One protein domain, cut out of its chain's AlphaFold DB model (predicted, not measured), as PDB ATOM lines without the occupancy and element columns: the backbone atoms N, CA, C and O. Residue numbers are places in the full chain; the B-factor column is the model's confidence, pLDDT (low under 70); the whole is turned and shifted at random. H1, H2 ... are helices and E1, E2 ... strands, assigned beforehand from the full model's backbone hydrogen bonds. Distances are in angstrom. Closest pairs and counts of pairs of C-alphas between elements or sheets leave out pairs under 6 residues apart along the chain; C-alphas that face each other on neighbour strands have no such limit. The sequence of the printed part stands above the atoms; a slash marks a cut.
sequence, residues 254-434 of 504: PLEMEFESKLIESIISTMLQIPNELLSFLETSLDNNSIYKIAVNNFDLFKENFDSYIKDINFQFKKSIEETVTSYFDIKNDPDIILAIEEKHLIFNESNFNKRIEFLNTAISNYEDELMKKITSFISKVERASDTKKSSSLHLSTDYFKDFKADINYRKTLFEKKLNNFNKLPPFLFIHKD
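This is residues 254 to 434 of the 504 residues of an uncharacterized protein of Lachnospiraceae bacterium M18-1 (UniProt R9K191). Four long helices, H1, H2, H4 and H5, lie side by side in a slender up-and-down bundle, each running against the one before it in the chain. At one end of this rod, the small helix H3 and a two-stranded ribbon of E1 and E2 make a small head, while two long links lie at the other end. The printed part has 181 residues with five named helices and two named strands, in the order H1, H2, H3, E1, H4, H5, E2; the sheet order is E1 - E2, antiparallel, and the class is mostly helix. The whole is loose, with a radius of gyration of the C-alphas of 22.1 A and spans of 76 by 27 by 21 A.

Find C-alpha 258 at (77.151, -100.769, 69.090); from there H1 runs through residues 258 to 285, 41.6 A. H2 is residues 299 to 332, 49.2 A, and H3 is residues 335 to 342, 10.4 A. E1, residues 346 to 348, spans 6.5 A. H4, the longest helix, begins at C-alpha 350, (89.452, -112.388, 61.034), and runs 53.5 A to residue 386. H5 is residues 400 to 419, 29.0 A. E2, residues 429 to 433, runs 13.0 A and ends at C-alpha 433, (96.292, -94.207, 65.246).

Begin with the bundle. H1 and H2 form a helical hairpin and touch, closest at the C-alphas of Ile 267 and Ser 320, 6.6 A, at a shallow tilt of 1 degrees. H2 touches H4, opposite ways, closest at the C-alphas of Ile 321 and Asn 361, 5.7 A. H4 and H5 form the second helical hairpin and touch, closest at the C-alphas of Tyr 367 and Phe 415, 6.8 A. H5 touches H1, opposite ways, closest at the C-alphas of Leu 272 and Lys 412, 6.2 A. H1 and H4 are close but not clearly touching, while H2 and H5 are apart. At the head, look for N 347 and O 430, 2.8 A apart and within hydrogen-bond range between antiparallel E1 and E2. The closest C-alphas of H3 and E1 are those of Ala 340 and Leu 346, 5.5 A. H3 and E2 are near each other. In H2, H3, H4 and H5 every O i to N i+4 pair is within hydrogen-bond range; in H1, 22 of 24 are.

The C-alphas farthest apart are those of Lys 389 and Asp 434, 78.0 A. The printed part has no cut. The links H1 to H2 and H4 to H5 are long, 13 residues each. Mean pLDDT of the printed part is 90.0; look for values under 70 at residues 388 to 393.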
ATOM      1  N   PRO A 254      90.993-100.545  70.056       92.38
ATOM      2  CA  PRO A 254      89.827-101.363  69.750       92.38
ATOM      3  C   PRO A 254      88.601-100.494  69.444       92.38
ATOM      4  O   PRO A 254      88.287 -99.572  70.196       92.38
ATOM      5  N   LEU A 255      87.883-100.815  68.365       90.94
ATOM      6  CA  LEU A 255      86.631-100.144  68.022       90.94
ATOM      7  C   LEU A 255      85.452-100.867  68.682       90.94
ATOM      8  O   LEU A 255      85.180-102.033  68.385       90.94
ATOM      9  N   GLU A 256      84.746-100.174  69.574       85.81
ATOM     10  CA  GLU A 256      83.506-100.686  70.159       85.81
ATOM     11  C   GLU A 256      82.370-100.657  69.134       85.81
ATOM     12  O   GLU A 256      82.102 -99.638  68.498       85.81
ATOM     13  N   MET A 257      81.679-101.789  68.992       86.56
ATOM     14  CA  MET A 257      80.635-101.970  67.990       86.56
ATOM     15  C   MET A 257      79.253-101.993  68.649       86.56
ATOM     16  O   MET A 257      78.857-102.981  69.269       86.56
ATOM     17  N   GLU A 258      78.483-100.917  68.478       87.88
ATOM     18  CA  GLU A 258      77.151-100.769  69.090       87.88
ATOM     19  C   GLU A 258      76.183-101.903  68.693       87.88
ATOM     20  O   GLU A 258      75.363-102.343  69.503       87.88
ATOM     21  N   PHE A 259      76.300-102.427  67.464       90.50
ATOM     22  CA  PHE A 259      75.446-103.522  66.989       90.50
ATOM     23  C   PHE A 259      75.609-104.798  67.825       90.50
ATOM     24  O   PHE A 259      74.629-105.516  68.002       90.50
ATOM     25  N   GLU A 260      76.806-105.081  68.362       91.94
ATOM     26  CA  GLU A 260      77.036-106.293  69.159       91.94
ATOM     27  C   GLU A 260      76.195-106.261  70.434       91.94
ATOM     28  O   GLU A 260      75.579-107.264  70.788       91.94
ATOM     29  N   SER A 261      76.100-105.095  71.079       90.44
ATOM     30  CA  SER A 261      75.275-104.916  72.278       90.44
ATOM     31  C   SER A 261      73.794-105.147  71.965       90.44
ATOM     32  O   SER A 261      73.136-105.944  72.632       90.44
ATOM     33  N   LYS A 262      73.294-104.542  70.879       92.25
ATOM     34  CA  LYS A 262      71.906-104.716  70.409       92.25
ATOM     35  C   LYS A 262      71.589-106.168  70.036       92.25
ATOM     36  O   LYS A 262      70.520-106.678  70.368       92.25
ATOM     37  N   LEU A 263      72.517-106.846  69.361       93.25
ATOM     38  CA  LEU A 263      72.370-108.245  68.964       93.25
ATOM     39  C   LEU A 263      72.297-109.166  70.188       93.25
ATOM     40  O   LEU A 263      71.419-110.024  70.259       93.25
ATOM     41  N   ILE A 264      73.176-108.970  71.173       93.25
ATOM     42  CA  ILE A 264      73.183-109.758  72.412       93.25
ATOM     43  C   ILE A 264      71.880-109.567  73.184       93.25
ATOM     44  O   ILE A 264      71.291-110.553  73.625       93.25
ATOM     45  N   GLU A 265      71.403-108.329  73.320       92.50
ATOM     46  CA  GLU A 265      70.122-108.036  73.970       92.50
ATOM     47  C   GLU A 265      68.951-108.734  73.262       92.50
ATOM     48  O   GLU A 265      68.116-109.357  73.923       92.50
ATOM     49  N   SER A 266      68.924-108.706  71.925       93.00
ATOM     50  CA  SER A 266      67.914-109.399  71.115       93.00
ATOM     51  C   SER A 266      67.938-110.919  71.326       93.00
ATOM     52  O   SER A 266      66.894-111.538  71.570       93.00
ATOM     53  N   ILE A 267      69.132-111.526  71.306       94.50
ATOM     54  CA  ILE A 267      69.318-112.963  71.558       94.50
ATOM     55  C   ILE A 267      68.837-113.307  72.969       94.50
ATOM     56  O   ILE A 267      68.057-114.240  73.139       94.50
ATOM     57  N   ILE A 268      69.260-112.552  73.988       93.25
ATOM     58  CA  ILE A 268      68.837-112.773  75.375       93.25
ATOM     59  C   ILE A 268      67.311-112.698  75.477       93.25
ATOM     60  O   ILE A 268      66.692-113.631  75.984       93.25
ATOM     61  N   SER A 269      66.695-111.639  74.953       92.69
ATOM     62  CA  SER A 269      65.241-111.463  74.999       92.69
ATOM     63  C   SER A 269      64.503-112.647  74.369       92.69
ATOM     64  O   SER A 269      63.628-113.240  75.004       92.69
ATOM     65  N   THR A 270      64.900-113.041  73.158       92.00
ATOM     66  CA  THR A 270      64.279-114.148  72.416       92.00
ATOM     67  C   THR A 270      64.433-115.475  73.164       92.00
ATOM     68  O   THR A 270      63.453-116.177  73.418       92.00
ATOM     69  N   MET A 271      65.650-115.798  73.607       92.62
ATOM     70  CA  MET A 271      65.951-117.067  74.280       92.62
ATOM     71  C   MET A 271      65.265-117.197  75.642       92.62
ATOM     72  O   MET A 271      64.922-118.302  76.054       92.62
ATOM     73  N   LEU A 272      65.042-116.089  76.350       90.75
ATOM     74  CA  LEU A 272      64.349-116.091  77.640       90.75
ATOM     75  C   LEU A 272      62.825-116.109  77.512       90.75
ATOM     76  O   LEU A 272      62.154-116.536  78.459       90.75
ATOM     77  N   GLN A 273      62.285-115.658  76.377       91.38
ATOM     78  CA  GLN A 273      60.854-115.680  76.083       91.38
ATOM     79  C   GLN A 273      60.354-117.100  75.793       91.38
ATOM     80  O   GLN A 273      59.353-117.512  76.383       91.38
ATOM     81  N   ILE A 274      61.099-117.879  75.001       90.25
ATOM     82  CA  ILE A 274      60.803-119.287  74.664       90.25
ATOM     83  C   ILE A 274      60.363-120.127  75.886       90.25
ATOM     84  O   ILE A 274      59.259-120.675  75.888       90.25
ATOM     85  N   PRO A 275      61.153-120.237  76.972       89.81
ATOM     86  CA  PRO A 275      60.763-121.034  78.131       89.81
ATOM     87  C   PRO A 275      59.573-120.451  78.902       89.81
ATOM     88  O   PRO A 275      58.853-121.211  79.548       89.81
ATOM     89  N   ASN A 276      59.350-119.133  78.873       90.00
ATOM     90  CA  ASN A 276      58.192-118.529  79.541       90.00
ATOM     91  C   ASN A 276      56.890-118.921  78.838       90.00
ATOM     92  O   ASN A 276      55.924-119.303  79.498       90.00
ATOM     93  N   GLU A 277      56.884-118.867  77.506       89.88
ATOM     94  CA  GLU A 277      55.749-119.295  76.689       89.88
ATOM     95  C   GLU A 277      55.461-120.787  76.879       89.88
ATOM     96  O   GLU A 277      54.308-121.169  77.082       89.88
ATOM     97  N   LEU A 278      56.507-121.620  76.940       89.94
ATOM     98  CA  LEU A 278      56.370-123.052  77.203       89.94
ATOM     99  C   LEU A 278      55.712-123.311  78.560       89.94
ATOM    100  O   LEU A 278      54.803-124.132  78.670       89.94
ATOM    101  N   LEU A 279      56.191-122.642  79.611       91.19
ATOM    102  CA  LEU A 279      55.646-122.815  80.955       91.19
ATOM    103  C   LEU A 279      54.178-122.376  81.010       91.19
ATOM    104  O   LEU A 279      53.374-123.085  81.605       91.19
ATOM    105  N   SER A 280      53.816-121.282  80.333       90.25
ATOM    106  CA  SER A 280      52.424-120.827  80.221       90.25
ATOM    107  C   SER A 280      51.539-121.821  79.458       90.25
ATOM    108  O   SER A 280      50.395-122.070  79.848       90.25
ATOM    109  N   PHE A 281      52.050-122.416  78.376       90.06
ATOM    110  CA  PHE A 281      51.354-123.472  77.636       90.06
ATOM    111  C   PHE A 281      51.105-124.705  78.520       90.06
ATOM    112  O   PHE A 281      50.005-125.256  78.538       90.06
ATOM    113  N   LEU A 282      52.103-125.122  79.302       90.69
ATOM    114  CA  LEU A 282      51.970-126.263  80.209       90.69
ATOM    115  C   LEU A 282      51.013-125.962  81.372       90.69
ATOM    116  O   LEU A 282      50.159-126.789  81.675       90.69
ATOM    117  N   GLU A 283      51.084-124.775  81.978       89.38
ATOM    118  CA  GLU A 283      50.187-124.361  83.073       89.38
ATOM    119  C   GLU A 283      48.704-124.406  82.677       89.38
ATOM    120  O   GLU A 283      47.853-124.702  83.514       89.38
ATOM    121  N   THR A 284      48.397-124.144  81.405       88.00
ATOM    122  CA  THR A 284      47.025-124.168  80.874       88.00
ATOM    123  C   THR A 284      46.580-125.548  80.392       88.00
ATOM    124  O   THR A 284      45.379-125.806  80.321       88.00
ATOM    125  N   SER A 285      47.522-126.442  80.083       86.88
ATOM    126  CA  SER A 285      47.239-127.747  79.473       86.88
ATOM    127  C   SER A 285      47.209-128.916  80.466       86.88
ATOM    128  O   SER A 285      46.571-129.929  80.184       86.88
ATOM    129  N   LEU A 286      47.908-128.811  81.601       88.00
ATOM    130  CA  LEU A 286      48.021-129.883  82.598       88.00
ATOM    131  C   LEU A 286      46.812-129.921  83.553       88.00
ATOM    132  O   LEU A 286      46.321-128.887  84.008       88.00
ATOM    133  N   ASP A 287      46.355-131.125  83.912       83.88
ATOM    134  CA  ASP A 287      45.280-131.327  84.886       83.88
ATOM    135  C   ASP A 287      45.817-131.358  86.326       83.88
ATOM    136  O   ASP A 287      46.272-132.388  86.840       83.88
ATOM    137  N   ASN A 288      45.682-130.220  87.004       72.62
ATOM    138  CA  ASN A 288      46.068-130.036  88.405       72.62
ATOM    139  C   ASN A 288      45.201-130.823  89.404       72.62
ATOM    140  O   ASN A 288      45.587-130.941  90.570       72.62
ATOM    141  N   ASN A 289      44.051-131.352  88.972       76.44
ATOM    142  CA  ASN A 289      43.170-132.177  89.803       76.44
ATOM    143  C   ASN A 289      43.474-133.677  89.670       76.44
ATOM    144  O   ASN A 289      42.956-134.481  90.448       76.44
ATOM    145  N   SER A 290      44.329-134.061  88.718       77.38
ATOM    146  CA  SER A 290      44.777-135.442  88.551       77.38
ATOM    147  C   SER A 290      45.721-135.883  89.676       77.38
ATOM    148  O   SER A 290      46.439-135.081  90.275       77.38
ATOM    149  N   ILE A 291      45.780-137.196  89.926       77.12
ATOM    150  CA  ILE A 291      46.629-137.808  90.966       77.12
ATOM    151  C   ILE A 291      48.107-137.399  90.823       77.12
ATOM    152  O   ILE A 291      48.790-137.182  91.821       77.12
ATOM    153  N   TYR A 292      48.593-137.270  89.587       76.88
ATOM    154  CA  TYR A 292      49.983-136.924  89.288       76.88
ATOM    155  C   TYR A 292      50.194-135.435  88.963       76.88
ATOM    156  O   TYR A 292      51.333-135.054  88.711       76.88
ATOM    157  N   LYS A 293      49.141-134.596  88.957       82.38
ATOM    158  CA  LYS A 293      49.131-133.134  88.677       82.38
ATOM    159  C   LYS A 293      49.798-132.659  87.375       82.38
ATOM    160  O   LYS A 293      49.815-131.471  87.083       82.38
ATOM    161  N   ILE A 294      50.352-133.582  86.600       86.88
ATOM    162  CA  ILE A 294      50.969-133.375  85.289       86.88
ATOM    163  C   ILE A 294      50.298-134.242  84.217       86.88
ATOM    164  O   ILE A 294      50.847-134.398  83.131       86.88
ATOM    165  N   ALA A 295      49.173-134.886  84.534       85.19
ATOM    166  CA  ALA A 295      48.429-135.669  83.556       85.19
ATOM    167  C   ALA A 295      47.631-134.745  82.629       85.19
ATOM    168  O   ALA A 295      47.335-133.601  82.977       85.19
ATOM    169  N   VAL A 296      47.259-135.256  81.461       88.88
ATOM    170  CA  VAL A 296      46.364-134.592  80.512       88.88
ATOM    171  C   VAL A 296      45.222-135.531  80.128       88.88
ATOM    172  O   VAL A 296      45.391-136.749  80.088       88.88
ATOM    173  N   ASN A 297      44.051-134.966  79.825       82.62
ATOM    174  CA  ASN A 297      42.843-135.748  79.525       82.62
ATOM    175  C   ASN A 297      42.925-136.507  78.192       82.62
ATOM    176  O   ASN A 297      42.418-137.619  78.079       82.62
ATOM    177  N   ASN A 298      43.546-135.901  77.176       86.81
ATOM    178  CA  ASN A 298      43.797-136.515  75.876       86.81
ATOM    179  C   ASN A 298      45.257-136.258  75.499       86.81
ATOM    180  O   ASN A 298      45.611-135.155  75.075       86.81
ATOM    181  N   PHE A 299      46.103-137.270  75.703       88.25
ATOM    182  CA  PHE A 299      47.530-137.148  75.439       88.25
ATOM    183  C   PHE A 299      47.833-136.967  73.950       88.25
ATOM    184  O   PHE A 299      48.707-136.172  73.631       88.25
ATOM    185  N   ASP A 300      47.092-137.620  73.053       88.06
ATOM    186  CA  ASP A 300      47.325-137.517  71.609       88.06
ATOM    187  C   ASP A 300      47.072-136.086  71.110       88.06
ATOM    188  O   ASP A 300      47.930-135.490  70.464       88.06
ATOM    189  N   LEU A 301      45.952-135.476  71.518       88.75
ATOM    190  CA  LEU A 301      45.633-134.082  71.177       88.75
ATOM    191  C   LEU A 301      46.621-133.086  71.809       88.75
ATOM    192  O   LEU A 301      47.030-132.112  71.177       88.75
ATOM    193  N   PHE A 302      47.021-133.318  73.063       92.06
ATOM    194  CA  PHE A 302      48.062-132.519  73.712       92.06
ATOM    195  C   PHE A 302      49.390-132.619  72.953       92.06
ATOM    196  O   PHE A 302      50.054-131.605  72.734       92.06
ATOM    197  N   LYS A 303      49.766-133.831  72.536       90.81
ATOM    198  CA  LYS A 303      51.018-134.118  71.844       90.81
ATOM    199  C   LYS A 303      51.071-133.452  70.470       90.81
ATOM    200  O   LYS A 303      52.104-132.879  70.150       90.81
ATOM    201  N   GLU A 304      49.972-133.444  69.715       91.25
ATOM    202  CA  GLU A 304      49.876-132.716  68.438       91.25
ATOM    203  C   GLU A 304      50.135-131.210  68.610       91.25
ATOM    204  O   GLU A 304      50.983-130.638  67.919       91.25
ATOM    205  N   ASN A 305      49.460-130.575  69.574       88.81
ATOM    206  CA  ASN A 305      49.644-129.149  69.866       88.81
ATOM    207  C   ASN A 305      51.069-128.848  70.352       88.81
ATOM    208  O   ASN A 305      51.694-127.873  69.935       88.81
ATOM    209  N   PHE A 306      51.598-129.717  71.211       91.62
ATOM    210  CA  PHE A 306      52.952-129.609  71.731       91.62
ATOM    211  C   PHE A 306      54.014-129.770  70.631       91.62
ATOM    212  O   PHE A 306      54.984-129.018  70.597       91.62
ATOM    213  N   ASP A 307      53.834-130.703  69.695       91.25
ATOM    214  CA  ASP A 307      54.765-130.904  68.582       91.25
ATOM    215  C   ASP A 307      54.753-129.725  67.599       91.25
ATOM    216  O   ASP A 307      55.802-129.387  67.044       91.25
ATOM    217  N   SER A 308      53.606-129.060  67.412       89.69
ATOM    218  CA  SER A 308      53.545-127.786  66.683       89.69
ATOM    219  C   SER A 308      54.370-126.710  67.389       89.69
ATOM    220  O   SER A 308      55.228-126.086  66.771       89.69
ATOM    221  N   TYR A 309      54.180-126.558  68.699       88.06
ATOM    222  CA  TYR A 309      54.908-125.580  69.503       88.06
ATOM    223  C   TYR A 309      56.430-125.816  69.490       88.06
ATOM    224  O   TYR A 309      57.220-124.884  69.364       88.06
ATOM    225  N   ILE A 310      56.870-127.077  69.533       90.50
ATOM    226  CA  ILE A 310      58.292-127.429  69.436       90.50
ATOM    227  C   ILE A 310      58.892-127.090  68.069       90.50
ATOM    228  O   ILE A 310      60.052-126.678  67.997       90.50
ATOM    229  N   LYS A 311      58.132-127.239  66.977       91.38
ATOM    230  CA  LYS A 311      58.598-126.801  65.653       91.38
ATOM    231  C   LYS A 311      58.842-125.294  65.627       91.38
ATOM    232  O   LYS A 311      59.876-124.879  65.105       91.38
ATOM    233  N   ASP A 312      57.950-124.515  66.233       90.00
ATOM    234  CA  ASP A 312      58.081-123.058  66.313       90.00
ATOM    235  C   ASP A 312      59.296-122.648  67.160       90.00
ATOM    236  O   ASP A 312      60.080-121.798  66.738       90.00
ATOM    237  N   ILE A 313      59.529-123.313  68.298       89.88
ATOM    238  CA  ILE A 313      60.730-123.100  69.123       89.88
ATOM    239  C   ILE A 313      62.009-123.361  68.322       89.88
ATOM    240  O   ILE A 313      62.897-122.509  68.268       89.88
ATOM    241  N   ASN A 314      62.111-124.526  67.678       90.94
ATOM    242  CA  ASN A 314      63.299-124.886  66.899       90.94
ATOM    243  C   ASN A 314      63.529-123.904  65.741       90.94
ATOM    244  O   ASN A 314      64.670-123.627  65.367       90.94
ATOM    245  N   PHE A 315      62.451-123.366  65.162       92.56
ATOM    246  CA  PHE A 315      62.543-122.317  64.156       92.56
ATOM    247  C   PHE A 315      63.129-121.021  64.735       92.56
ATOM    248  O   PHE A 315      64.026-120.447  64.122       92.56
ATOM    249  N   GLN A 316      62.706-120.588  65.927       92.44
ATOM    250  CA  GLN A 316      63.253-119.391  66.582       92.44
ATOM    251  C   GLN A 316      64.747-119.526  66.927       92.44
ATOM    252  O   GLN A 316      65.509-118.575  66.732       92.44
ATOM    253  N   PHE A 317      65.188-120.706  67.381       93.38
ATOM    254  CA  PHE A 317      66.609-120.991  67.622       93.38
ATOM    255  C   PHE A 317      67.445-120.864  66.346       93.38
ATOM    256  O   PHE A 317      68.430-120.122  66.322       93.38
ATOM    257  N   LYS A 318      67.014-121.519  65.263       93.88
ATOM    258  CA  LYS A 318      67.676-121.426  63.954       93.88
ATOM    259  C   LYS A 318      67.716-119.996  63.434       93.88
ATOM    260  O   LYS A 318      68.778-119.530  63.036       93.88
ATOM    261  N   LYS A 319      66.590-119.283  63.518       94.69
ATOM    262  CA  LYS A 319      66.489-117.878  63.106       94.69
ATOM    263  C   LYS A 319      67.488-117.002  63.863       94.69
ATOM    264  O   LYS A 319      68.137-116.169  63.250       94.69
ATOM    265  N   SER A 320      67.667-117.220  65.167       94.00
ATOM    266  CA  SER A 320      68.616-116.437  65.976       94.00
ATOM    267  C   SER A 320      70.079-116.694  65.590       94.00
ATOM    268  O   SER A 320      70.902-115.777  65.605       94.00
ATOM    269  N   ILE A 321      70.418-117.935  65.220       94.94
ATOM    270  CA  ILE A 321      71.746-118.285  64.686       94.94
ATOM    271  C   ILE A 321      71.961-117.622  63.319       94.94
ATOM    272  O   ILE A 321      73.011-117.029  63.080       94.94
ATOM    273  N   GLU A 322      70.965-117.687  62.435       94.81
ATOM    274  CA  GLU A 322      71.011-117.040  61.119       94.81
ATOM    275  C   GLU A 322      71.163-115.519  61.251       94.81
ATOM    276  O   GLU A 322      72.076-114.953  60.659       94.81
ATOM    277  N   GLU A 323      70.364-114.868  62.098       93.94
ATOM    278  CA  GLU A 323      70.460-113.430  62.385       93.94
ATOM    279  C   GLU A 323      71.824-113.030  62.944       93.94
ATOM    280  O   GLU A 323      72.351-111.977  62.581       93.94
ATOM    281  N   THR A 324      72.416-113.871  63.797       93.88
ATOM    282  CA  THR A 324      73.780-113.658  64.293       93.88
ATOM    283  C   THR A 324      74.761-113.637  63.127       93.88
ATOM    284  O   THR A 324      75.523-112.686  62.977       93.88
ATOM    285  N   VAL A 325      74.734-114.655  62.265       94.12
ATOM    286  CA  VAL A 325      75.651-114.743  61.120       94.12
ATOM    287  C   VAL A 325      75.434-113.583  60.148       94.12
ATOM    288  O   VAL A 325      76.410-112.957  59.735       94.12
ATOM    289  N   THR A 326      74.181-113.263  59.823       94.62
ATOM    290  CA  THR A 326      73.828-112.154  58.932       94.62
ATOM    291  C   THR A 326      74.302-110.818  59.492       94.62
ATOM    292  O   THR A 326      74.995-110.101  58.784       94.62
ATOM    293  N   SER A 327      74.060-110.521  60.773       93.75
ATOM    294  CA  SER A 327      74.464-109.241  61.381       93.75
ATOM    295  C   SER A 327      75.976-109.000  61.296       93.75
ATOM    296  O   SER A 327      76.423-107.897  60.997       93.75
ATOM    297  N   TYR A 328      76.787-110.034  61.534       94.75
ATOM    298  CA  TYR A 328      78.242-109.921  61.392       94.75
ATOM    299  C   TYR A 328      78.683-109.848  59.929       94.75
ATOM    300  O   TYR A 328      79.658-109.164  59.613       94.75
ATOM    301  N   PHE A 329      77.994-110.560  59.037       93.38
ATOM    302  CA  PHE A 329      78.270-110.502  57.608       93.38
ATOM    303  C   PHE A 329      77.964-109.113  57.039       93.38
ATOM    304  O   PHE A 329      78.768-108.602  56.266       93.38
ATOM    305  N   ASP A 330      76.881-108.472  57.468       93.38
ATOM    306  CA  ASP A 330      76.519-107.118  57.044       93.38
ATOM    307  C   ASP A 330      77.612-106.114  57.426       93.38
ATOM    308  O   ASP A 330      78.053-105.341  56.585       93.38
ATOM    309  N   ILE A 331      78.148-106.209  58.646       91.12
ATOM    310  CA  ILE A 331      79.270-105.376  59.107       91.12
ATOM    311  C   ILE A 331      80.549-105.647  58.310       91.12
ATOM    312  O   ILE A 331      81.247-104.718  57.918       91.12
ATOM    313  N   LYS A 332      80.878-106.919  58.046       90.25
ATOM    314  CA  LYS A 332      82.070-107.271  57.254       90.25
ATOM    315  C   LYS A 332      81.993-106.726  55.823       90.25
ATOM    316  O   LYS A 332      83.035-106.472  55.226       90.25
ATOM    317  N   ASN A 333      80.783-106.585  55.283       92.94
ATOM    318  CA  ASN A 333      80.543-106.119  53.920       92.94
ATOM    319  C   ASN A 333      80.058-104.666  53.845       92.94
ATOM    320  O   ASN A 333      79.638-104.226  52.773       92.94
ATOM    321  N   ASP A 334      80.107-103.930  54.954       93.56
ATOM    322  CA  ASP A 334      79.768-102.516  54.967       93.56
ATOM    323  C   ASP A 334      80.779-101.746  54.089       93.56
ATOM    324  O   ASP A 334      81.992-101.866  54.314       93.56
ATOM    325  N   PRO A 335      80.323-100.985  53.072       94.81
ATOM    326  CA  PRO A 335      81.214-100.272  52.163       94.81
ATOM    327  C   PRO A 335      82.177 -99.312  52.867       94.81
ATOM    328  O   PRO A 335      83.327 -99.205  52.442       94.81
ATOM    329  N   ASP A 336      81.740 -98.653  53.943       93.00
ATOM    330  CA  ASP A 336      82.559 -97.687  54.677       93.00
ATOM    331  C   ASP A 336      83.641 -98.407  55.492       93.00
ATOM    332  O   ASP A 336      84.784 -97.951  55.557       93.00
ATOM    333  N   ILE A 337      83.320 -99.576  56.060       92.06
ATOM    334  CA  ILE A 337      84.299-100.417  56.768       92.06
ATOM    335  C   ILE A 337      85.322-100.992  55.789       92.06
ATOM    336  O   ILE A 337      86.518-100.959  56.080       92.06
ATOM    337  N   ILE A 338      84.881-101.498  54.632       94.00
ATOM    338  CA  ILE A 338      85.785-102.003  53.587       94.00
ATOM    339  C   ILE A 338      86.737-100.894  53.147       94.00
ATOM    340  O   ILE A 338      87.951-101.096  53.171       94.00
ATOM    341  N   LEU A 339      86.199 -99.718  52.810       94.81
ATOM    342  CA  LEU A 339      86.999 -98.579  52.375       94.81
ATOM    343  C   LEU A 339      88.007 -98.164  53.455       94.81
ATOM    344  O   LEU A 339      89.189 -98.004  53.165       94.81
ATOM    345  N   ALA A 340      87.584 -98.079  54.717       92.69
ATOM    346  CA  ALA A 340      88.472 -97.715  55.817       92.69
ATOM    347  C   ALA A 340      89.575 -98.761  56.084       92.69
ATOM    348  O   ALA A 340      90.672 -98.399  56.521       92.69
ATOM    349  N   ILE A 341      89.328-100.049  55.817       92.44
ATOM    350  CA  ILE A 341      90.362-101.098  55.859       92.44
ATOM    351  C   ILE A 341      91.334-100.943  54.681       92.44
ATOM    352  O   ILE A 341      92.550-101.030  54.874       92.44
ATOM    353  N   GLU A 342      90.830-100.688  53.470       92.56
ATOM    354  CA  GLU A 342      91.651-100.455  52.271       92.56
ATOM    355  C   GLU A 342      92.560 -99.224  52.429       92.56
ATOM    356  O   GLU A 342      93.742 -99.267  52.072       92.56
ATOM    357  N   GLU A 343      92.041 -98.162  53.048       92.19
ATOM    358  CA  GLU A 343      92.767 -96.931  53.377       92.19
ATOM    359  C   GLU A 343      93.666 -97.060  54.622       92.19
ATOM    360  O   GLU A 343      94.405 -96.132  54.952       92.19
ATOM    361  N   LYS A 344      93.679 -98.229  55.283       88.81
ATOM    362  CA  LYS A 344      94.464 -98.531  56.500       88.81
ATOM    363  C   LYS A 344      94.109 -97.674  57.718       88.81
ATOM    364  O   LYS A 344      94.914 -97.545  58.639       88.81
ATOM    365  N   HIS A 345      92.904 -97.119  57.748       89.69
ATOM    366  CA  HIS A 345      92.341 -96.467  58.929       89.69
ATOM    367  C   HIS A 345      91.796 -97.486  59.936       89.69
ATOM    368  O   HIS A 345      91.795 -97.222  61.141       89.69
ATOM    369  N   LEU A 346      91.379 -98.660  59.454       93.69
ATOM    370  CA  LEU A 346      90.929 -99.777  60.275       93.69
ATOM    371  C   LEU A 346      91.763-101.037  60.035       93.69
ATOM    372  O   LEU A 346      92.202-101.324  58.923       93.69
ATOM    373  N   ILE A 347      91.919-101.834  61.087       93.75
ATOM    374  CA  ILE A 347      92.557-103.148  61.047       93.75
ATOM    375  C   ILE A 347      91.531-104.199  61.449       93.75
ATOM    376  O   ILE A 347      90.950-104.148  62.534       93.75
ATOM    377  N   PHE A 348      91.333-105.179  60.568       94.12
ATOM    378  CA  PHE A 348      90.392-106.274  60.767       94.12
ATOM    379  C   PHE A 348      91.114-107.563  61.170       94.12
ATOM    380  O   PHE A 348      92.016-108.041  60.480       94.12
ATOM    381  N   ASN A 349      90.685-108.165  62.278       95.19
ATOM    382  CA  ASN A 349      91.182-109.444  62.765       95.19
ATOM    383  C   ASN A 349      90.150-110.552  62.520       95.19
ATOM    384  O   ASN A 349      89.224-110.763  63.307       95.19
ATOM    385  N   GLU A 350      90.360-111.313  61.446       94.19
ATOM    386  CA  GLU A 350      89.452-112.388  61.034       94.19
ATOM    387  C   GLU A 350      89.332-113.516  62.073       94.19
ATOM    388  O   GLU A 350      88.257-114.090  62.254       94.19
ATOM    389  N   SER A 351      90.402-113.810  62.820       96.00
ATOM    390  CA  SER A 351      90.357-114.828  63.876       96.00
ATOM    391  C   SER A 351      89.424-114.416  65.015       96.00
ATOM    392  O   SER A 351      88.621-115.226  65.478       96.00
ATOM    393  N   ASN A 352      89.507-113.162  65.459       95.25
ATOM    394  CA  ASN A 352      88.656-112.645  66.527       95.25
ATOM    395  C   ASN A 352      87.203-112.502  66.062       95.25
ATOM    396  O   ASN A 352      86.300-112.853  66.817       95.25
ATOM    397  N   PHE A 353      86.983-112.077  64.816       94.94
ATOM    398  CA  PHE A 353      85.654-112.013  64.201       94.94
ATOM    399  C   PHE A 353      84.955-113.381  64.239       94.94
ATOM    400  O   PHE A 353      83.871-113.519  64.806       94.94
ATOM    401  N   ASN A 354      85.626-114.424  63.738       94.69
ATOM    402  CA  ASN A 354      85.069-115.777  63.706       94.69
ATOM    403  C   ASN A 354      84.814-116.340  65.113       94.69
ATOM    404  O   ASN A 354      83.771-116.949  65.345       94.69
ATOM    405  N   LYS A 355      85.712-116.085  66.078       95.25
ATOM    406  CA  LYS A 355      85.532-116.516  67.479       95.25
ATOM    407  C   LYS A 355      84.284-115.922  68.128       95.25
ATOM    408  O   LYS A 355      83.648-116.592  68.939       95.25
ATOM    409  N   ARG A 356      83.941-114.673  67.811       94.56
ATOM    410  CA  ARG A 356      82.759-114.003  68.378       94.56
ATOM    411  C   ARG A 356      81.464-114.599  67.829       94.56
ATOM    412  O   ARG A 356      80.575-114.915  68.617       94.56
ATOM    413  N   ILE A 357      81.409-114.868  66.523       95.31
ATOM    414  CA  ILE A 357      80.289-115.584  65.886       95.31
ATOM    415  C   ILE A 357      80.151-116.995  66.472       95.31
ATOM    416  O   ILE A 357      79.069-117.394  66.901       95.31
ATOM    417  N   GLU A 358      81.255-117.744  66.536       95.69
ATOM    418  CA  GLU A 358      81.278-119.107  67.073       95.69
ATOM    419  C   GLU A 358      80.799-119.149  68.527       95.69
ATOM    420  O   GLU A 358      80.019-120.031  68.896       95.69
ATOM    421  N   PHE A 359      81.216-118.183  69.351       96.31
ATOM    422  CA  PHE A 359      80.792-118.088  70.743       96.31
ATOM    423  C   PHE A 359      79.275-117.932  70.875       96.31
ATOM    424  O   PHE A 359      78.663-118.657  71.665       96.31
ATOM    425  N   LEU A 360      78.672-117.012  70.111       96.00
ATOM    426  CA  LEU A 360      77.228-116.767  70.140       96.00
ATOM    427  C   LEU A 360      76.455-117.988  69.635       96.00
ATOM    428  O   LEU A 360      75.588-118.495  70.346       96.00
ATOM    429  N   ASN A 361      76.838-118.533  68.480       95.44
ATOM    430  CA  ASN A 361      76.193-119.717  67.909       95.44
ATOM    431  C   ASN A 361      76.279-120.917  68.861       95.44
ATOM    432  O   ASN A 361      75.272-121.556  69.152       95.44
ATOM    433  N   THR A 362      77.455-121.171  69.440       95.88
ATOM    434  CA  THR A 362      77.649-122.249  70.422       95.88
ATOM    435  C   THR A 362      76.872-121.994  71.714       95.88
ATOM    436  O   THR A 362      76.421-122.931  72.373       95.88
ATOM    437  N   ALA A 363      76.717-120.739  72.141       95.62
ATOM    438  CA  ALA A 363      75.878-120.406  73.289       95.62
ATOM    439  C   ALA A 363      74.408-120.743  73.025       95.62
ATOM    440  O   ALA A 363      73.795-121.388  73.877       95.62
ATOM    441  N   ILE A 364      73.889-120.364  71.855       95.94
ATOM    442  CA  ILE A 364      72.509-120.629  71.439       95.94
ATOM    443  C   ILE A 364      72.275-122.139  71.287       95.94
ATOM    444  O   ILE A 364      71.386-122.674  71.945       95.94
ATOM    445  N   SER A 365      73.111-122.849  70.523       95.25
ATOM    446  CA  SER A 365      72.954-124.296  70.295       95.25
ATOM    447  C   SER A 365      73.073-125.116  71.579       95.25
ATOM    448  O   SER A 365      72.282-126.026  71.809       95.25
ATOM    449  N   ASN A 366      74.012-124.782  72.473       95.25
ATOM    450  CA  ASN A 366      74.103-125.486  73.754       95.25
ATOM    451  C   ASN A 366      72.859-125.244  74.619       95.25
ATOM    452  O   ASN A 366      72.434-126.143  75.343       95.25
ATOM    453  N   TYR A 367      72.298-124.032  74.576       95.81
ATOM    454  CA  TYR A 367      71.082-123.710  75.313       95.81
ATOM    455  C   TYR A 367      69.871-124.463  74.753       95.81
ATOM    456  O   TYR A 367      69.140-125.073  75.535       95.81
ATOM    457  N   GLU A 368      69.718-124.502  73.426       95.06
ATOM    458  CA  GLU A 368      68.720-125.311  72.715       95.06
ATOM    459  C   GLU A 368      68.807-126.783  73.133       95.06
ATOM    460  O   GLU A 368      67.834-127.348  73.631       95.06
ATOM    461  N   ASP A 369      69.990-127.389  73.025       94.69
ATOM    462  CA  ASP A 369      70.217-128.796  73.360       94.69
ATOM    463  C   ASP A 369      69.853-129.120  74.813       94.69
ATOM    464  O   ASP A 369      69.222-130.142  75.106       94.69
ATOM    465  N   GLU A 370      70.283-128.280  75.758       94.06
ATOM    466  CA  GLU A 370      69.979-128.469  77.176       94.06
ATOM    467  C   GLU A 370      68.485-128.308  77.465       94.06
ATOM    468  O   GLU A 370      67.914-129.109  78.218       94.06
ATOM    469  N   LEU A 371      67.852-127.306  76.856       94.06
ATOM    470  CA  LEU A 371      66.428-127.032  76.992       94.06
ATOM    471  C   LEU A 371      65.603-128.197  76.432       94.06
ATOM    472  O   LEU A 371      64.781-128.776  77.146       94.06
ATOM    473  N   MET A 372      65.890-128.626  75.203       92.94
ATOM    474  CA  MET A 372      65.180-129.702  74.510       92.94
ATOM    475  C   MET A 372      65.308-131.050  75.224       92.94
ATOM    476  O   MET A 372      64.325-131.793  75.330       92.94
ATOM    477  N   LYS A 373      66.473-131.354  75.812       94.44
ATOM    478  CA  LYS A 373      66.655-132.542  76.668       94.44
ATOM    479  C   LYS A 373      65.722-132.523  77.879       94.44
ATOM    480  O   LYS A 373      65.115-133.545  78.213       94.44
ATOM    481  N   LYS A 374      65.592-131.371  78.547       94.31
ATOM    482  CA  LYS A 374      64.730-131.219  79.731       94.31
ATOM    483  C   LYS A 374      63.257-131.295  79.373       94.31
ATOM    484  O   LYS A 374      62.517-132.022  80.034       94.31
ATOM    485  N   ILE A 375      62.867-130.620  78.299       93.19
ATOM    486  CA  ILE A 375      61.517-130.664  77.745       93.19
ATOM    487  C   ILE A 375      61.120-132.108  77.412       93.19
ATOM    488  O   ILE A 375      60.119-132.608  77.917       93.19
ATOM    489  N   THR A 376      61.941-132.819  76.635       92.19
ATOM    490  CA  THR A 376      61.663-134.205  76.219       92.19
ATOM    491  C   THR A 376      61.522-135.137  77.425       92.19
ATOM    492  O   THR A 376      60.597-135.950  77.497       92.19
ATOM    493  N   SER A 377      62.400-134.982  78.422       93.50
ATOM    494  CA  SER A 377      62.315-135.742  79.672       93.50
ATOM    495  C   SER A 377      61.009-135.469  80.424       93.50
ATOM    496  O   SER A 377      60.379-136.413  80.907       93.50
ATOM    497  N   PHE A 378      60.573-134.210  80.502       93.81
ATOM    498  CA  PHE A 378      59.326-133.837  81.166       93.81
ATOM    499  C   PHE A 378      58.096-134.395  80.439       93.81
ATOM    500  O   PHE A 378      57.254-135.029  81.070       93.81
ATOM    501  N   ILE A 379      58.032-134.278  79.113       92.12
ATOM    502  CA  ILE A 379      56.901-134.785  78.319       92.12
ATOM    503  C   ILE A 379      56.761-136.307  78.424       92.12
ATOM    504  O   ILE A 379      55.648-136.810  78.555       92.12
ATOM    505  N   SER A 380      57.868-137.053  78.508       90.19
ATOM    506  CA  SER A 380      57.813-138.501  78.780       90.19
ATOM    507  C   SER A 380      57.185-138.846  80.143       90.19
ATOM    508  O   SER A 380      56.697-139.957  80.356       90.19
ATOM    509  N   LYS A 381      57.237-137.924  81.115       90.50
ATOM    510  CA  LYS A 381      56.561-138.077  82.413       90.50
ATOM    511  C   LYS A 381      55.078-137.733  82.289       90.50
ATOM    512  O   LYS A 381      54.274-138.462  82.855       90.50
ATOM    513  N   VAL A 382      54.725-136.701  81.515       90.62
ATOM    514  CA  VAL A 382      53.328-136.343  81.194       90.62
ATOM    515  C   VAL A 382      52.609-137.512  80.508       90.62
ATOM    516  O   VAL A 382      51.515-137.882  80.928       90.62
ATOM    517  N   GLU A 383      53.246-138.166  79.531       89.44
ATOM    518  CA  GLU A 383      52.705-139.362  78.860       89.44
ATOM    519  C   GLU A 383      52.386-140.477  79.864       89.44
ATOM    520  O   GLU A 383      51.269-140.991  79.921       89.44
ATOM    521  N   ARG A 384      53.356-140.819  80.719       87.25
ATOM    522  CA  ARG A 384      53.200-141.867  81.739       87.25
ATOM    523  C   ARG A 384      52.170-141.521  82.809       87.25
ATOM    524  O   ARG A 384      51.527-142.426  83.327       87.25
ATOM    525  N   ALA A 385      52.034-140.243  83.156       86.31
ATOM    526  CA  ALA A 385      51.031-139.767  84.103       86.31
ATOM    527  C   ALA A 385      49.609-139.826  83.525       86.31
ATOM    528  O   ALA A 385      48.655-139.988  84.283       86.31
ATOM    529  N   SER A 386      49.480-139.715  82.200       85.50
ATOM    530  CA  SER A 386      48.199-139.711  81.480       85.50
ATOM    531  C   SER A 386      47.730-141.119  81.085       85.50
ATOM    532  O   SER A 386      46.537-141.341  80.897       85.50
ATOM    533  N   ASP A 387      48.643-142.097  81.010       80.94
ATOM    534  CA  ASP A 387      48.328-143.510  80.776       80.94
ATOM    535  C   ASP A 387      48.204-144.293  82.099       80.94
ATOM    536  O   ASP A 387      49.189-144.637  82.761       80.94
ATOM    537  N   THR A 388      46.966-144.648  82.455       63.41
ATOM    538  CA  THR A 388      46.633-145.419  83.669       63.41
ATOM    539  C   THR A 388      47.335-146.781  83.772       63.41
ATOM    540  O   THR A 388      47.434-147.315  84.877       63.41
ATOM    541  N   LYS A 389      47.863-147.342  82.672       61.72
ATOM    542  CA  LYS A 389      48.606-148.618  82.665       61.72
ATOM    543  C   LYS A 389      50.120-148.459  82.876       61.72
ATOM    544  O   LYS A 389      50.774-149.442  83.220       61.72
ATOM    545  N   LYS A 390      50.686-147.259  82.682       59.72
ATOM    546  CA  LYS A 390      52.141-146.974  82.756       59.72
ATOM    547  C   LYS A 390      52.553-146.111  83.965       59.72
ATOM    548  O   LYS A 390      53.746-145.866  84.180       59.72
ATOM    549  N   SER A 391      51.587-145.680  84.770       60.31
ATOM    550  CA  SER A 391      51.748-144.739  85.889       60.31
ATOM    551  C   SER A 391      52.494-145.291  87.116       60.31
ATOM    552  O   SER A 391      53.002-144.516  87.926       60.31
ATOM    553  N   SER A 392      52.660-146.615  87.232       58.56
ATOM    554  CA  SER A 392      53.332-147.291  88.361       58.56
ATOM    555  C   SER A 392      54.821-146.941  88.539       58.56
ATOM    556  O   SER A 392      55.410-147.279  89.563       58.56
ATOM    557  N   SER A 393      55.428-146.245  87.570       66.19
ATOM    558  CA  SER A 393      56.827-145.785  87.599       66.19
ATOM    559  C   SER A 393      57.029-144.349  88.116       66.19
ATOM    560  O   SER A 393      58.168-143.885  88.176       66.19
ATOM    561  N   LEU A 394      55.953-143.630  88.467       79.94
ATOM    562  CA  LEU A 394      56.001-142.255  88.981       79.94
ATOM    563  C   LEU A 394      55.700-142.206  90.488       79.94
ATOM    564  O   LEU A 394      54.805-142.893  90.984       79.94
ATOM    565  N   HIS A 395      56.424-141.357  91.218       80.12
ATOM    566  CA  HIS A 395      56.251-141.160  92.656       80.12
ATOM    567  C   HIS A 395      55.199-140.084  92.940       80.12
ATOM    568  O   HIS A 395      55.333-138.941  92.515       80.12
ATOM    569  N   LEU A 396      54.180-140.442  93.726       75.00
ATOM    570  CA  LEU A 396      53.061-139.560  94.093       75.00
ATOM    571  C   LEU A 396      53.473-138.345  94.940       75.00
ATOM    572  O   LEU A 396      52.753-137.355  94.995       75.00
ATOM    573  N   SER A 397      54.620-138.418  95.617       76.50
ATOM    574  CA  SER A 397      55.137-137.345  96.474       76.50
ATOM    575  C   SER A 397      55.921-136.268  95.718       76.50
ATOM    576  O   SER A 397      56.329-135.286  96.335       76.50
ATOM    577  N   THR A 398      56.194-136.452  94.422       82.31
ATOM    578  CA  THR A 398      57.055-135.556  93.640       82.31
ATOM    579  C   THR A 398      56.230-134.565  92.824       82.31
ATOM    580  O   THR A 398      55.389-134.960  92.019       82.31
ATOM    581  N   ASP A 399      56.515-133.271  92.981       86.94
ATOM    582  CA  ASP A 399      55.948-132.210  92.144       86.94
ATOM    583  C   ASP A 399      56.815-132.010  90.893       86.94
ATOM    584  O   ASP A 399      57.682-131.138  90.811       86.94
ATOM    585  N   TYR A 400      56.588-132.879  89.909       89.19
ATOM    586  CA  TYR A 400      57.380-132.921  88.684       89.19
ATOM    587  C   TYR A 400      57.340-131.617  87.878       89.19
ATOM    588  O   TYR A 400      58.306-131.326  87.171       89.19
ATOM    589  N   PHE A 401      56.247-130.850  87.953       90.81
ATOM    590  CA  PHE A 401      56.131-129.591  87.222       90.81
ATOM    591  C   PHE A 401      56.892-128.464  87.915       90.81
ATOM    592  O   PHE A 401      57.605-127.707  87.252       90.81
ATOM    593  N   LYS A 402      56.833-128.394  89.248       90.75
ATOM    594  CA  LYS A 402      57.653-127.455  90.022       90.75
ATOM    595  C   LYS A 402      59.148-127.705  89.820       90.75
ATOM    596  O   LYS A 402      59.890-126.746  89.602       90.75
ATOM    597  N   ASP A 403      59.573-128.967  89.839       92.06
ATOM    598  CA  ASP A 403      60.969-129.343  89.587       92.06
ATOM    599  C   ASP A 403      61.400-128.954  88.166       92.06
ATOM    600  O   ASP A 403      62.466-128.370  87.970       92.06
ATOM    601  N   PHE A 404      60.543-129.203  87.169       94.50
ATOM    602  CA  PHE A 404      60.786-128.781  85.791       94.50
ATOM    603  C   PHE A 404      60.915-127.255  85.671       94.50
ATOM    604  O   PHE A 404      61.877-126.764  85.084       94.50
ATOM    605  N   LYS A 405      60.008-126.490  86.286       94.06
ATOM    606  CA  LYS A 405      60.043-125.019  86.294       94.06
ATOM    607  C   LYS A 405      61.326-124.477  86.933       94.06
ATOM    608  O   LYS A 405      61.911-123.523  86.417       94.06
ATOM    609  N   ALA A 406      61.789-125.087  88.025       93.94
ATOM    610  CA  ALA A 406      63.055-124.729  88.662       93.94
ATOM    611  C   ALA A 406      64.260-125.000  87.741       93.94
ATOM    612  O   ALA A 406      65.106-124.120  87.571       93.94
ATOM    613  N   ASP A 407      64.296-126.168  87.091       93.75
ATOM    614  CA  ASP A 407      65.341-126.540  86.128       93.75
ATOM    615  C   ASP A 407      65.403-125.562  84.941       93.75
ATOM    616  O   ASP A 407      66.486-125.116  84.558       93.75
ATOM    617  N   ILE A 408      64.251-125.190  84.377       94.31
ATOM    618  CA  ILE A 408      64.161-124.233  83.267       94.31
ATOM    619  C   ILE A 408      64.691-122.853  83.680       94.31
ATOM    620  O   ILE A 408      65.528-122.274  82.983       94.31
ATOM    621  N   ASN A 409      64.277-122.342  84.843       92.44
ATOM    622  CA  ASN A 409      64.745-121.048  85.352       92.44
ATOM    623  C   ASN A 409      66.254-121.035  85.645       92.44
ATOM    624  O   ASN A 409      66.936-120.037  85.389       92.44
ATOM    625  N   TYR A 410      66.800-122.151  86.132       93.88
ATOM    626  CA  TYR A 410      68.241-122.300  86.313       93.88
ATOM    627  C   TYR A 410      68.998-122.184  84.980       93.88
ATOM    628  O   TYR A 410      70.000-121.470  84.896       93.88
ATOM    629  N   ARG A 411      68.496-122.820  83.912       93.06
ATOM    630  CA  ARG A 411      69.108-122.759  82.572       93.06
ATOM    631  C   ARG A 411      69.070-121.357  81.974       93.06
ATOM    632  O   ARG A 411      70.080-120.925  81.430       93.06
ATOM    633  N   LYS A 412      67.958-120.630  82.135       93.62
ATOM    634  CA  LYS A 412      67.850-119.208  81.753       93.62
ATOM    635  C   LYS A 412      68.965-118.371  82.386       93.62
ATOM    636  O   LYS A 412      69.724-117.706  81.691       93.62
ATOM    637  N   THR A 413      69.134-118.514  83.702       92.25
ATOM    638  CA  THR A 413      70.173-117.802  84.465       92.25
ATOM    639  C   THR A 413      71.586-118.165  83.990       92.25
ATOM    640  O   THR A 413      72.477-117.317  83.949       92.25
ATOM    641  N   LEU A 414      71.827-119.437  83.652       93.00
ATOM    642  CA  LEU A 414      73.124-119.895  83.149       93.00
ATOM    643  C   LEU A 414      73.432-119.311  81.762       93.00
ATOM    644  O   LEU A 414      74.570-118.914  81.510       93.00
ATOM    645  N   PHE A 415      72.424-119.235  80.892       94.00
ATOM    646  CA  PHE A 415      72.539-118.661  79.555       94.00
ATOM    647  C   PHE A 415      72.876-117.166  79.600       94.00
ATOM    648  O   PHE A 415      73.880-116.755  79.017       94.00
ATOM    649  N   GLU A 416      72.129-116.377  80.377       92.06
ATOM    650  CA  GLU A 416      72.412-114.949  80.599       92.06
ATOM    651  C   GLU A 416      73.841-114.735  81.119       92.06
ATOM    652  O   GLU A 416      74.606-113.941  80.574       92.06
ATOM    653  N   LYS A 417      74.255-115.504  82.137       90.81
ATOM    654  CA  LYS A 417      75.623-115.437  82.677       90.81
ATOM    655  C   LYS A 417      76.686-115.769  81.634       90.81
ATOM    656  O   LYS A 417      77.773-115.192  81.683       90.81
ATOM    657  N   LYS A 418      76.411-116.707  80.723       92.19
ATOM    658  CA  LYS A 418      77.331-117.055  79.635       92.19
ATOM    659  C   LYS A 418      77.471-115.882  78.669       92.19
ATOM    660  O   LYS A 418      78.603-115.492  78.397       92.19
ATOM    661  N   LEU A 419      76.363-115.288  78.222       91.88
ATOM    662  CA  LEU A 419      76.391-114.155  77.292       91.88
ATOM    663  C   LEU A 419      76.989-112.884  77.900       91.88
ATOM    664  O   LEU A 419      77.714-112.178  77.209       91.88
ATOM    665  N   ASN A 420      76.848-112.660  79.205       86.50
ATOM    666  CA  ASN A 420      77.530-111.554  79.890       86.50
ATOM    667  C   ASN A 420      79.071-111.644  79.833       86.50
ATOM    668  O   ASN A 420      79.757-110.658  80.096       86.50
ATOM    669  N   ASN A 421      79.650-112.804  79.493       88.44
ATOM    670  CA  ASN A 421      81.093-112.935  79.265       88.44
ATOM    671  C   ASN A 421      81.525-112.572  77.836       88.44
ATOM    672  O   ASN A 421      82.726-112.575  77.572       88.44
ATOM    673  N   PHE A 422      80.596-112.250  76.934       90.94
ATOM    674  CA  PHE A 422      80.904-111.904  75.547       90.94
ATOM    675  C   PHE A 422      81.872-110.716  75.442       90.94
ATOM    676  O   PHE A 422      82.851-110.794  74.705       90.94
ATOM    677  N   ASN A 423      81.691-109.678  76.267       84.81
ATOM    678  CA  ASN A 423      82.544-108.478  76.269       84.81
ATOM    679  C   ASN A 423      84.003-108.749  76.681       84.81
ATOM    680  O   ASN A 423      84.852-107.874  76.560       84.81
ATOM    681  N   LYS A 424      84.315-109.952  77.183       89.44
ATOM    682  CA  LYS A 424      85.692-110.373  77.489       89.44
ATOM    683  C   LYS A 424      86.418-110.946  76.271       89.44
ATOM    684  O   LYS A 424      87.613-111.226  76.360       89.44
ATOM    685  N   LEU A 425      85.709-111.189  75.167       91.56
ATOM    686  CA  LEU A 425      86.317-111.656  73.928       91.56
ATOM    687  C   LEU A 425      87.134-110.530  73.289       91.56
ATOM    688  O   LEU A 425      86.731-109.367  73.348       91.56
ATOM    689  N   PRO A 426      88.266-110.860  72.646       92.12
ATOM    690  CA  PRO A 426      89.081-109.850  71.997       92.12
ATOM    691  C   PRO A 426      88.290-109.163  70.865       92.12
ATOM    692  O   PRO A 426      87.518-109.829  70.161       92.12
ATOM    693  N   PRO A 427      88.455-107.844  70.681       93.50
ATOM    694  CA  PRO A 427      87.838-107.105  69.585       93.50
ATOM    695  C   PRO A 427      88.377-107.585  68.238       93.50
ATOM    696  O   PRO A 427      89.480-108.134  68.139       93.50
ATOM    697  N   PHE A 428      87.569-107.424  67.196       94.56
ATOM    698  CA  PHE A 428      87.916-107.846  65.841       94.56
ATOM    699  C   PHE A 428      88.216-106.678  64.901       94.56
ATOM    700  O   PHE A 428      88.724-106.911  63.809       94.56
ATOM    701  N   LEU A 429      87.920-105.449  65.318       94.12
ATOM    702  CA  LEU A 429      88.129-104.239  64.543       94.12
ATOM    703  C   LEU A 429      88.890-103.234  65.407       94.12
ATOM    704  O   LEU A 429      88.567-103.054  66.585       94.12
ATOM    705  N   PHE A 430      89.917-102.625  64.829       95.12
ATOM    706  CA  PHE A 430      90.784-101.671  65.508       95.12
ATOM    707  C   PHE A 430      90.948-100.420  64.651       95.12
ATOM    708  O   PHE A 430      91.084-100.533  63.435       95.12
ATOM    709  N   ILE A 431      90.952 -99.247  65.276       93.62
ATOM    710  CA  ILE A 431      91.332 -97.986  64.644       93.62
ATOM    711  C   ILE A 431      92.848 -97.871  64.696       93.62
ATOM    712  O   ILE A 431      93.429 -97.914  65.781       93.62
ATOM    713  N   HIS A 432      93.470 -97.667  63.539       91.88
ATOM    714  CA  HIS A 432      94.878 -97.312  63.490       91.88
ATOM    715  C   HIS A 432      95.053 -95.831  63.846       91.88
ATOM    716  O   HIS A 432      94.471 -94.950  63.207       91.88
ATOM    717  N   LYS A 433      95.855 -95.553  64.871       90.62
ATOM    718  CA  LYS A 433      96.292 -94.207  65.246       90.62
ATOM    719  C   LYS A 433      97.731 -94.025  64.802       90.62
ATOM    720  O   LYS A 433      98.566 -94.883  65.065       90.62
ATOM    721  N   ASP A 434      98.033 -92.888  64.181       87.94
ATOM    722  CA  ASP A 434      99.389 -92.559  63.726       87.94
ATOM    723  C   ASP A 434     100.312 -92.164  64.897       87.94
ATOM    724  O   ASP A 434     101.541 -92.193  64.776       87.94
TER     725      ASP A 434